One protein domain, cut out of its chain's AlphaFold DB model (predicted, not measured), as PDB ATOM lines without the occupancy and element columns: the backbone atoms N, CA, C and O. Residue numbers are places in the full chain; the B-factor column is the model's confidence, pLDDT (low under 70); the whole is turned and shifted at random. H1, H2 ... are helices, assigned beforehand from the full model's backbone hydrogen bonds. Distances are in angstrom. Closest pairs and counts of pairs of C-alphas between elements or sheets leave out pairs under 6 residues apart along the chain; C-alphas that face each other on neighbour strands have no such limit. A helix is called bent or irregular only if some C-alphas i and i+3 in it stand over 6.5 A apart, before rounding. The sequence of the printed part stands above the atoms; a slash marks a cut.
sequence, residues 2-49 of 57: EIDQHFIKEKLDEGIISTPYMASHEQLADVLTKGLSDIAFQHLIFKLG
ATOM      1  N   GLU A   2      25.241   9.180  42.207       75.31
ATOM      2  CA  GLU A   2      24.940   7.819  42.706       75.31
ATOM      3  C   GLU A   2      24.343   6.912  41.620       75.31
ATOM      4  O   GLU A   2      24.624   5.719  41.583       75.31
ATOM      5  N   ILE A   3      23.563   7.486  40.697       78.56
ATOM      6  CA  ILE A   3      22.870   6.744  39.632       78.56
ATOM      7  C   ILE A   3      23.857   5.955  38.760       78.56
ATOM      8  O   ILE A   3      23.615   4.782  38.499       78.56
ATOM      9  N   ASP A   4      24.990   6.550  38.374       84.25
ATOM     10  CA  ASP A   4      25.974   5.883  37.508       84.25
ATOM     11  C   ASP A   4      26.645   4.693  38.211       84.25
ATOM     12  O   ASP A   4      26.869   3.647  37.604       84.25
ATOM     13  N   GLN A   5      26.914   4.814  39.516       84.75
ATOM     14  CA  GLN A   5      27.481   3.724  40.310       84.75
ATOM     15  C   GLN A   5      26.480   2.576  40.478       84.75
ATOM     16  O   GLN A   5      26.853   1.411  40.329       84.75
ATOM     17  N   HIS A   6      25.218   2.898  40.776       92.12
ATOM     18  CA  HIS A   6      24.155   1.901  40.889       92.12
ATOM     19  C   HIS A   6      23.912   1.188  39.560       92.12
ATOM     20  O   HIS A   6      23.871  -0.037  39.535       92.12
ATOM     21  N   PHE A   7      23.872   1.933  38.458       92.50
ATOM     22  CA  PHE A   7      23.697   1.374  37.124       92.50
ATOM     23  C   PHE A   7      24.837   0.423  36.737       92.50
ATOM     24  O   PHE A   7      24.580  -0.694  36.293       92.50
ATOM     25  N   ILE A   8      26.103   0.819  36.933       92.94
ATOM     26  CA  ILE A   8      27.245  -0.061  36.627       92.94
ATOM     27  C   ILE A   8      27.192  -1.331  37.484       92.94
ATOM     28  O   ILE A   8      27.437  -2.420  36.967       92.94
ATOM     29  N   LYS A   9      26.845  -1.210  38.772       93.38
ATOM     30  CA  LYS A   9      26.693  -2.364  39.663       93.38
ATOM     31  C   LYS A   9      25.591  -3.313  39.192       93.38
ATOM     32  O   LYS A   9      25.851  -4.503  39.083       93.38
ATOM     33  N   GLU A  10      24.407  -2.803  38.864       95.56
ATOM     34  CA  GLU A  10      23.309  -3.620  38.330       95.56
ATOM     35  C   GLU A  10      23.735  -4.363  37.060       95.56
ATOM     36  O   GLU A  10      23.477  -5.552  36.924       95.56
ATOM     37  N   LYS A  11      24.473  -3.705  36.157       95.81
ATOM     38  CA  LYS A  11      24.968  -4.340  34.926       95.81
ATOM     39  C   LYS A  11      26.052  -5.393  35.161       95.81
ATOM     40  O   LYS A  11      26.145  -6.331  34.369       95.81
ATOM     41  N   LEU A  12      26.858  -5.251  36.214       95.44
ATOM     42  CA  LEU A  12      27.796  -6.285  36.662       95.44
ATOM     43  C   LEU A  12      27.051  -7.477  37.274       95.44
ATOM     44  O   LEU A  12      27.334  -8.614  36.906       95.44
ATOM     45  N   ASP A  13      26.081  -7.220  38.157       95.56
ATOM     46  CA  ASP A  13      25.283  -8.251  38.835       95.56
ATOM     47  C   ASP A  13      24.411  -9.040  37.833       95.56
ATOM     48  O   ASP A  13      24.277 -10.258  37.943       95.56
ATOM     49  N   GLU A  14      23.876  -8.373  36.803       96.62
ATOM     50  CA  GLU A  14      23.174  -8.993  35.667       96.62
ATOM     51  C   GLU A  14      24.114  -9.766  34.718       96.62
ATOM     52  O   GLU A  14      23.646 -10.475  33.826       96.62
ATOM     53  N   GLY A  15      25.436  -9.616  34.862       94.88
ATOM     54  CA  GLY A  15      26.439 -10.229  33.987       94.88
ATOM     55  C   GLY A  15      26.530  -9.614  32.585       94.88
ATOM     56  O   GLY A  15      27.204 -10.171  31.719       94.88
ATOM     57  N   ILE A  16      25.877  -8.471  32.345       96.31
ATOM     58  CA  ILE A  16      25.955  -7.725  31.077       96.31
ATOM     59  C   ILE A  16      27.355  -7.131  30.891       96.31
ATOM     60  O   ILE A  16      27.882  -7.107  29.779       96.31
ATOM     61  N   ILE A  17      27.965  -6.662  31.981       94.19
ATOM     62  CA  ILE A  17      29.362  -6.230  32.014       94.19
ATOM     63  C   ILE A  17      30.185  -7.331  32.679       94.19
ATOM     64  O   ILE A  17      29.857  -7.799  33.765       94.19
ATOM     65  N   SER A  18      31.295  -7.708  32.048       92.94
ATOM     66  CA  SER A  18      32.303  -8.587  32.634       92.94
ATOM     67  C   SER A  18      33.658  -7.895  32.591       92.94
ATOM     68  O   SER A  18      34.028  -7.309  31.574       92.94
ATOM     69  N   THR A  19      34.402  -7.956  33.693       90.69
ATOM     70  CA  THR A  19      35.737  -7.358  33.819       90.69
ATOM     71  C   THR A  19      36.776  -8.451  34.074       90.69
ATOM     72  O   THR A  19      37.274  -8.573  35.200       90.69
ATOM     73  N   PRO A  20      37.092  -9.296  33.074       91.06
ATOM     74  CA  PRO A  20      38.186 -10.242  33.214       91.06
ATOM     75  C   PRO A  20      39.497  -9.477  33.415       91.06
ATOM     76  O   PRO A  20      39.696  -8.389  32.870       91.06
ATOM     77  N   TYR A  21      40.398 -10.054  34.205       90.56
ATOM     78  CA  TYR A  21      41.729  -9.489  34.362       90.56
ATOM     79  C   TYR A  21      42.452  -9.463  33.011       90.56
ATOM     80  O   TYR A  21      42.450 -10.449  32.274       90.56
ATOM     81  N   MET A  22      43.088  -8.334  32.716       87.50
ATOM     82  CA  MET A  22      43.945  -8.140  31.553       87.50
ATOM     83  C   MET A  22      45.183  -7.394  32.025       87.50
ATOM     84  O   MET A  22      45.057  -6.384  32.724       87.50
ATOM     85  N   ALA A  23      46.370  -7.887  31.679       88.12
ATOM     86  CA  ALA A  23      47.594  -7.213  32.078       88.12
ATOM     87  C   ALA A  23      47.679  -5.843  31.389       88.12
ATOM     88  O   ALA A  23      47.285  -5.695  30.236       88.12
ATOM     89  N   SER A  24      48.220  -4.830  32.070       81.50
ATOM     90  CA  SER A  24      48.275  -3.448  31.559       81.50
ATOM     91  C   SER A  24      48.905  -3.320  30.166       81.50
ATOM     92  O   SER A  24      48.427  -2.558  29.338       81.50
ATOM     93  N   HIS A  25      49.933  -4.119  29.865       77.50
ATOM     94  CA  HIS A  25      50.582  -4.119  28.547       77.50
ATOM     95  C   HIS A  25      49.713  -4.720  27.426       77.50
ATOM     96  O   HIS A  25      50.004  -4.535  26.247       77.50
ATOM     97  N   GLU A  26      48.648  -5.439  27.779       80.69
ATOM     98  CA  GLU A  26      47.685  -6.019  26.843       80.69
ATOM     99  C   GLU A  26      46.445  -5.129  26.669       80.69
ATOM    100  O   GLU A  26      45.704  -5.284  25.691       80.69
ATOM    101  N   GLN A  27      46.237  -4.177  27.589       84.62
ATOM    102  CA  GLN A  27      45.123  -3.236  27.573       84.62
ATOM    103  C   GLN A  27      45.332  -2.159  26.503       84.62
ATOM    104  O   GLN A  27      46.192  -1.291  26.616       84.62
ATOM    105  N   LEU A  28      44.465  -2.148  25.488       78.12
ATOM    106  CA  LEU A  28      44.469  -1.105  24.455       78.12
ATOM    107  C   LEU A  28      44.198   0.299  25.030       78.12
ATOM    108  O   LEU A  28      44.649   1.296  24.480       78.12
ATOM    109  N   ALA A  29      43.479   0.404  26.148       81.50
ATOM    110  CA  ALA A  29      43.215   1.694  26.784       81.50
ATOM    111  C   ALA A  29      44.498   2.360  27.305       81.50
ATOM    112  O   ALA A  29      44.662   3.573  27.170       81.50
ATOM    113  N   ASP A  30      45.430   1.574  27.850       78.94
ATOM    114  CA  ASP A  30      46.716   2.081  28.331       78.94
ATOM    115  C   ASP A  30      47.536   2.673  27.183       78.94
ATOM    116  O   ASP A  30      48.167   3.713  27.344       78.94
ATOM    117  N   VAL A  31      47.436   2.072  25.999       73.31
ATOM    118  CA  VAL A  31      48.059   2.568  24.770       73.31
ATOM    119  C   VAL A  31      47.507   3.933  24.346       73.31
ATOM    120  O   VAL A  31      48.259   4.781  23.877       73.31
ATOM    121  N   LEU A  32      46.201   4.159  24.506       75.31
ATOM    122  CA  LEU A  32      45.535   5.400  24.091       75.31
ATOM    123  C   LEU A  32      45.638   6.529  25.126       75.31
ATOM    124  O   LEU A  32      45.394   7.687  24.795       75.31
ATOM    125  N   THR A  33      45.955   6.203  26.380       82.25
ATOM    126  CA  THR A  33      45.926   7.160  27.499       82.25
ATOM    127  C   THR A  33      47.299   7.455  28.097       82.25
ATOM    128  O   THR A  33      47.457   8.476  28.769       82.25
ATOM    129  N   LYS A  34      48.305   6.607  27.852       81.00
ATOM    130  CA  LYS A  34      49.677   6.769  28.350       81.00
ATOM    131  C   LYS A  34      50.647   6.978  27.189       81.00
ATOM    132  O   LYS A  34      50.416   6.526  26.073       81.00
ATOM    133  N   GLY A  35      51.766   7.647  27.468       77.94
ATOM    134  CA  GLY A  35      52.887   7.688  26.531       77.94
ATOM    135  C   GLY A  35      53.431   6.277  26.306       77.94
ATOM    136  O   GLY A  35      53.720   5.563  27.267       77.94
ATOM    137  N   LEU A  36      53.542   5.875  25.045       79.81
ATOM    138  CA  LEU A  36      54.033   4.559  24.654       79.81
ATOM    139  C   LEU A  36      55.552   4.563  24.514       79.81
ATOM    140  O   LEU A  36      56.132   5.520  24.010       79.81
ATOM    141  N   SER A  37      56.187   3.462  24.911       83.69
ATOM    142  CA  SER A  37      57.541   3.162  24.451       83.69
ATOM    143  C   SER A  37      57.507   2.682  22.998       83.69
ATOM    144  O   SER A  37      56.505   2.114  22.556       83.69
ATOM    145  N   ASP A  38      58.618   2.833  22.277       83.12
ATOM    146  CA  ASP A  38      58.724   2.414  20.872       83.12
ATOM    147  C   ASP A  38      58.327   0.946  20.663       83.12
ATOM    148  O   ASP A  38      57.613   0.619  19.722       83.12
ATOM    149  N   ILE A  39      58.716   0.054  21.581       84.31
ATOM    150  CA  ILE A  39      58.383  -1.377  21.507       84.31
ATOM    151  C   ILE A  39      56.866  -1.595  21.610       84.31
ATOM    152  O   ILE A  39      56.295  -2.360  20.832       84.31
ATOM    153  N   ALA A  40      56.204  -0.922  22.556       81.44
ATOM    154  CA  ALA A  40      54.760  -1.039  22.741       81.44
ATOM    155  C   ALA A  40      53.989  -0.435  21.557       81.44
ATOM    156  O   ALA A  40      52.970  -0.984  21.141       81.44
ATOM    157  N   PHE A  41      54.507   0.651  20.981       81.38
ATOM    158  CA  PHE A  41      53.955   1.265  19.779       81.38
ATOM    159  C   PHE A  41      54.070   0.342  18.560       81.38
ATOM    160  O   PHE A  41      53.071   0.088  17.895       81.38
ATOM    161  N   GLN A  42      55.240  -0.247  18.304       83.44
ATOM    162  CA  GLN A  42      55.426  -1.190  17.194       83.44
ATOM    163  C   GLN A  42      54.544  -2.437  17.338       83.44
ATOM    164  O   GLN A  42      53.905  -2.871  16.380       83.44
ATOM    165  N   HIS A  43      54.433  -2.980  18.556       83.06
ATOM    166  CA  HIS A  43      53.515  -4.085  18.833       83.06
ATOM    167  C   HIS A  43      52.051  -3.700  18.569       83.06
ATOM    168  O   HIS A  43      51.284  -4.514  18.056       83.06
ATOM    169  N   LEU A  44      51.656  -2.462  18.880       81.25
ATOM    170  CA  LEU A  44      50.320  -1.958  18.576       81.25
ATOM    171  C   LEU A  44      50.070  -1.855  17.068       81.25
ATOM    172  O   LEU A  44      49.037  -2.336  16.613       81.25
ATOM    173  N   ILE A  45      50.983  -1.234  16.316       82.75
ATOM    174  CA  ILE A  45      50.888  -1.103  14.854       82.75
ATOM    175  C   ILE A  45      50.684  -2.486  14.224       82.75
ATOM    176  O   ILE A  45      49.727  -2.688  13.477       82.75
ATOM    177  N   PHE A  46      51.492  -3.467  14.639       83.50
ATOM    178  CA  PHE A  46      51.344  -4.860  14.218       83.50
ATOM    179  C   PHE A  46      49.985  -5.461  14.615       83.50
ATOM    180  O   PHE A  46      49.297  -6.044  13.781       83.50
ATOM    181  N   LYS A  47      49.561  -5.300  15.876       83.19
ATOM    182  CA  LYS A  47      48.293  -5.851  16.388       83.19
ATOM    183  C   LYS A  47      47.065  -5.259  15.694       83.19
ATOM    184  O   LYS A  47      46.065  -5.953  15.534       83.19
ATOM    185  N   LEU A  48      47.122  -3.983  15.323       84.50
ATOM    186  CA  LEU A  48      46.044  -3.289  14.624       84.50
ATOM    187  C   LEU A  48      46.081  -3.512  13.105       84.50
ATOM    188  O   LEU A  48      45.131  -3.119  12.431       84.50
ATOM    189  N   GLY A  49      47.137  -4.136  12.572       84.56
ATOM    190  CA  GLY A  49      47.329  -4.296  11.131       84.56
ATOM    191  C   GLY A  49      47.470  -2.952  10.418       84.56
ATOM    192  O   GLY A  49      46.975  -2.791   9.306       84.56
TER     193      GLY A  49
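Overview. This is residues 2 to 49 of the 57 residues of the protein "Hypothetical protein" of Spirodela intermedia (UniProt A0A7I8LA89). A lone helix, H1, stands at one end of an extended shape, and a thin 14-residue link runs from it to a small, loose head made of two helices, H2 and H3, at the other end. H1 stands across the long axis, and much of the length is made by the link, of which residues 18 to 24 stick out free of the rest. The printed part has 48 residues with three named helices, in the order H1, H2, H3, and no named strand; the class is all helix, with 29 of the 48 printed residues in the helices. The whole is extended, with a radius of gyration of the C-alphas of 15.3 A, and the C-alphas span 40 by 19 by 17 A along their three main axes.

Along the chain. The printed part begins with H1, residues 2 to 13, from Glu 2 to Asp 13. H1 is the longest helix by residues, with 12, and measures 16.5 A from first to last C-alpha. C-alpha 2 is at (24.940, 7.819, 42.706) and C-alpha 13 at (25.283, -8.251, 38.835), and y is the coordinate that changes most between them. Residues 14 to 27 follow with no named element; within them residues 24 to 26 are a helical run too short to bear a name. H2 is residues 28 to 33, from Leu 28 to Thr 33, and its first and last C-alphas are 8.9 A apart. It begins at C-alpha 28, at (44.469, -1.105, 24.455). After residues 34 to 37 comes H3, residues 38 to 48, from Asp 38 to Leu 48, with 15.2 A from first to last C-alpha. H3 ends at C-alpha 48, at (46.044, -3.289, 14.624), and Gly 49 is the last printed residue.

Arrangement. H1 touches no helix. H1 and H2 are apart, with no C-alpha of the one within 8 A of the other. H1 and H3 are apart by the same measure. Residues 2 to 7 and 10 to 13 of H1 stand free, with no C-alpha 8 or more residues away along the chain within 10 A. At the other end of the link, H2 and H3 only just touch, with 3 pairs of C-alphas within 8 A. Their closest C-alphas are those of Val 31 and Phe 41, 7.8 A apart. The centres of H2 and H3 are 11.7 A apart. Their lines stand at a steep tilt of 51 degrees, and the two helices run opposite ways. In the backbones of H1, H2 and H3, every O i to N i+4 pair is within hydrogen-bond range. No helix is bent or irregular.

Size, cuts and confidence. The outline of the C-alphas is a rod. The two C-alphas farthest apart are those of Glu 2 and Phe 46, at 40.9 A, and the first and last printed C-alphas, those of Glu 2 and Gly 49, are 40.6 A apart. The link from H1 to H2 is long, with 14 residues between them, and its C-alphas lie 5 to 20 A from the mean of the C-alphas at (40.782, -1.748, 28.724). Of this link, residues 14 to 15 and 18 to 24 stand free. The link from H2 to H3 is tight, with 4 residues between them. The printed part has no cut from residue 2 to residue 49; the full chain has 57 residues. The mean pLDDT of the printed part is 85.7, and no printed residue is under 70. By helix, the mean pLDDT is 90 for H1, 78 for H2 and 83 for H3.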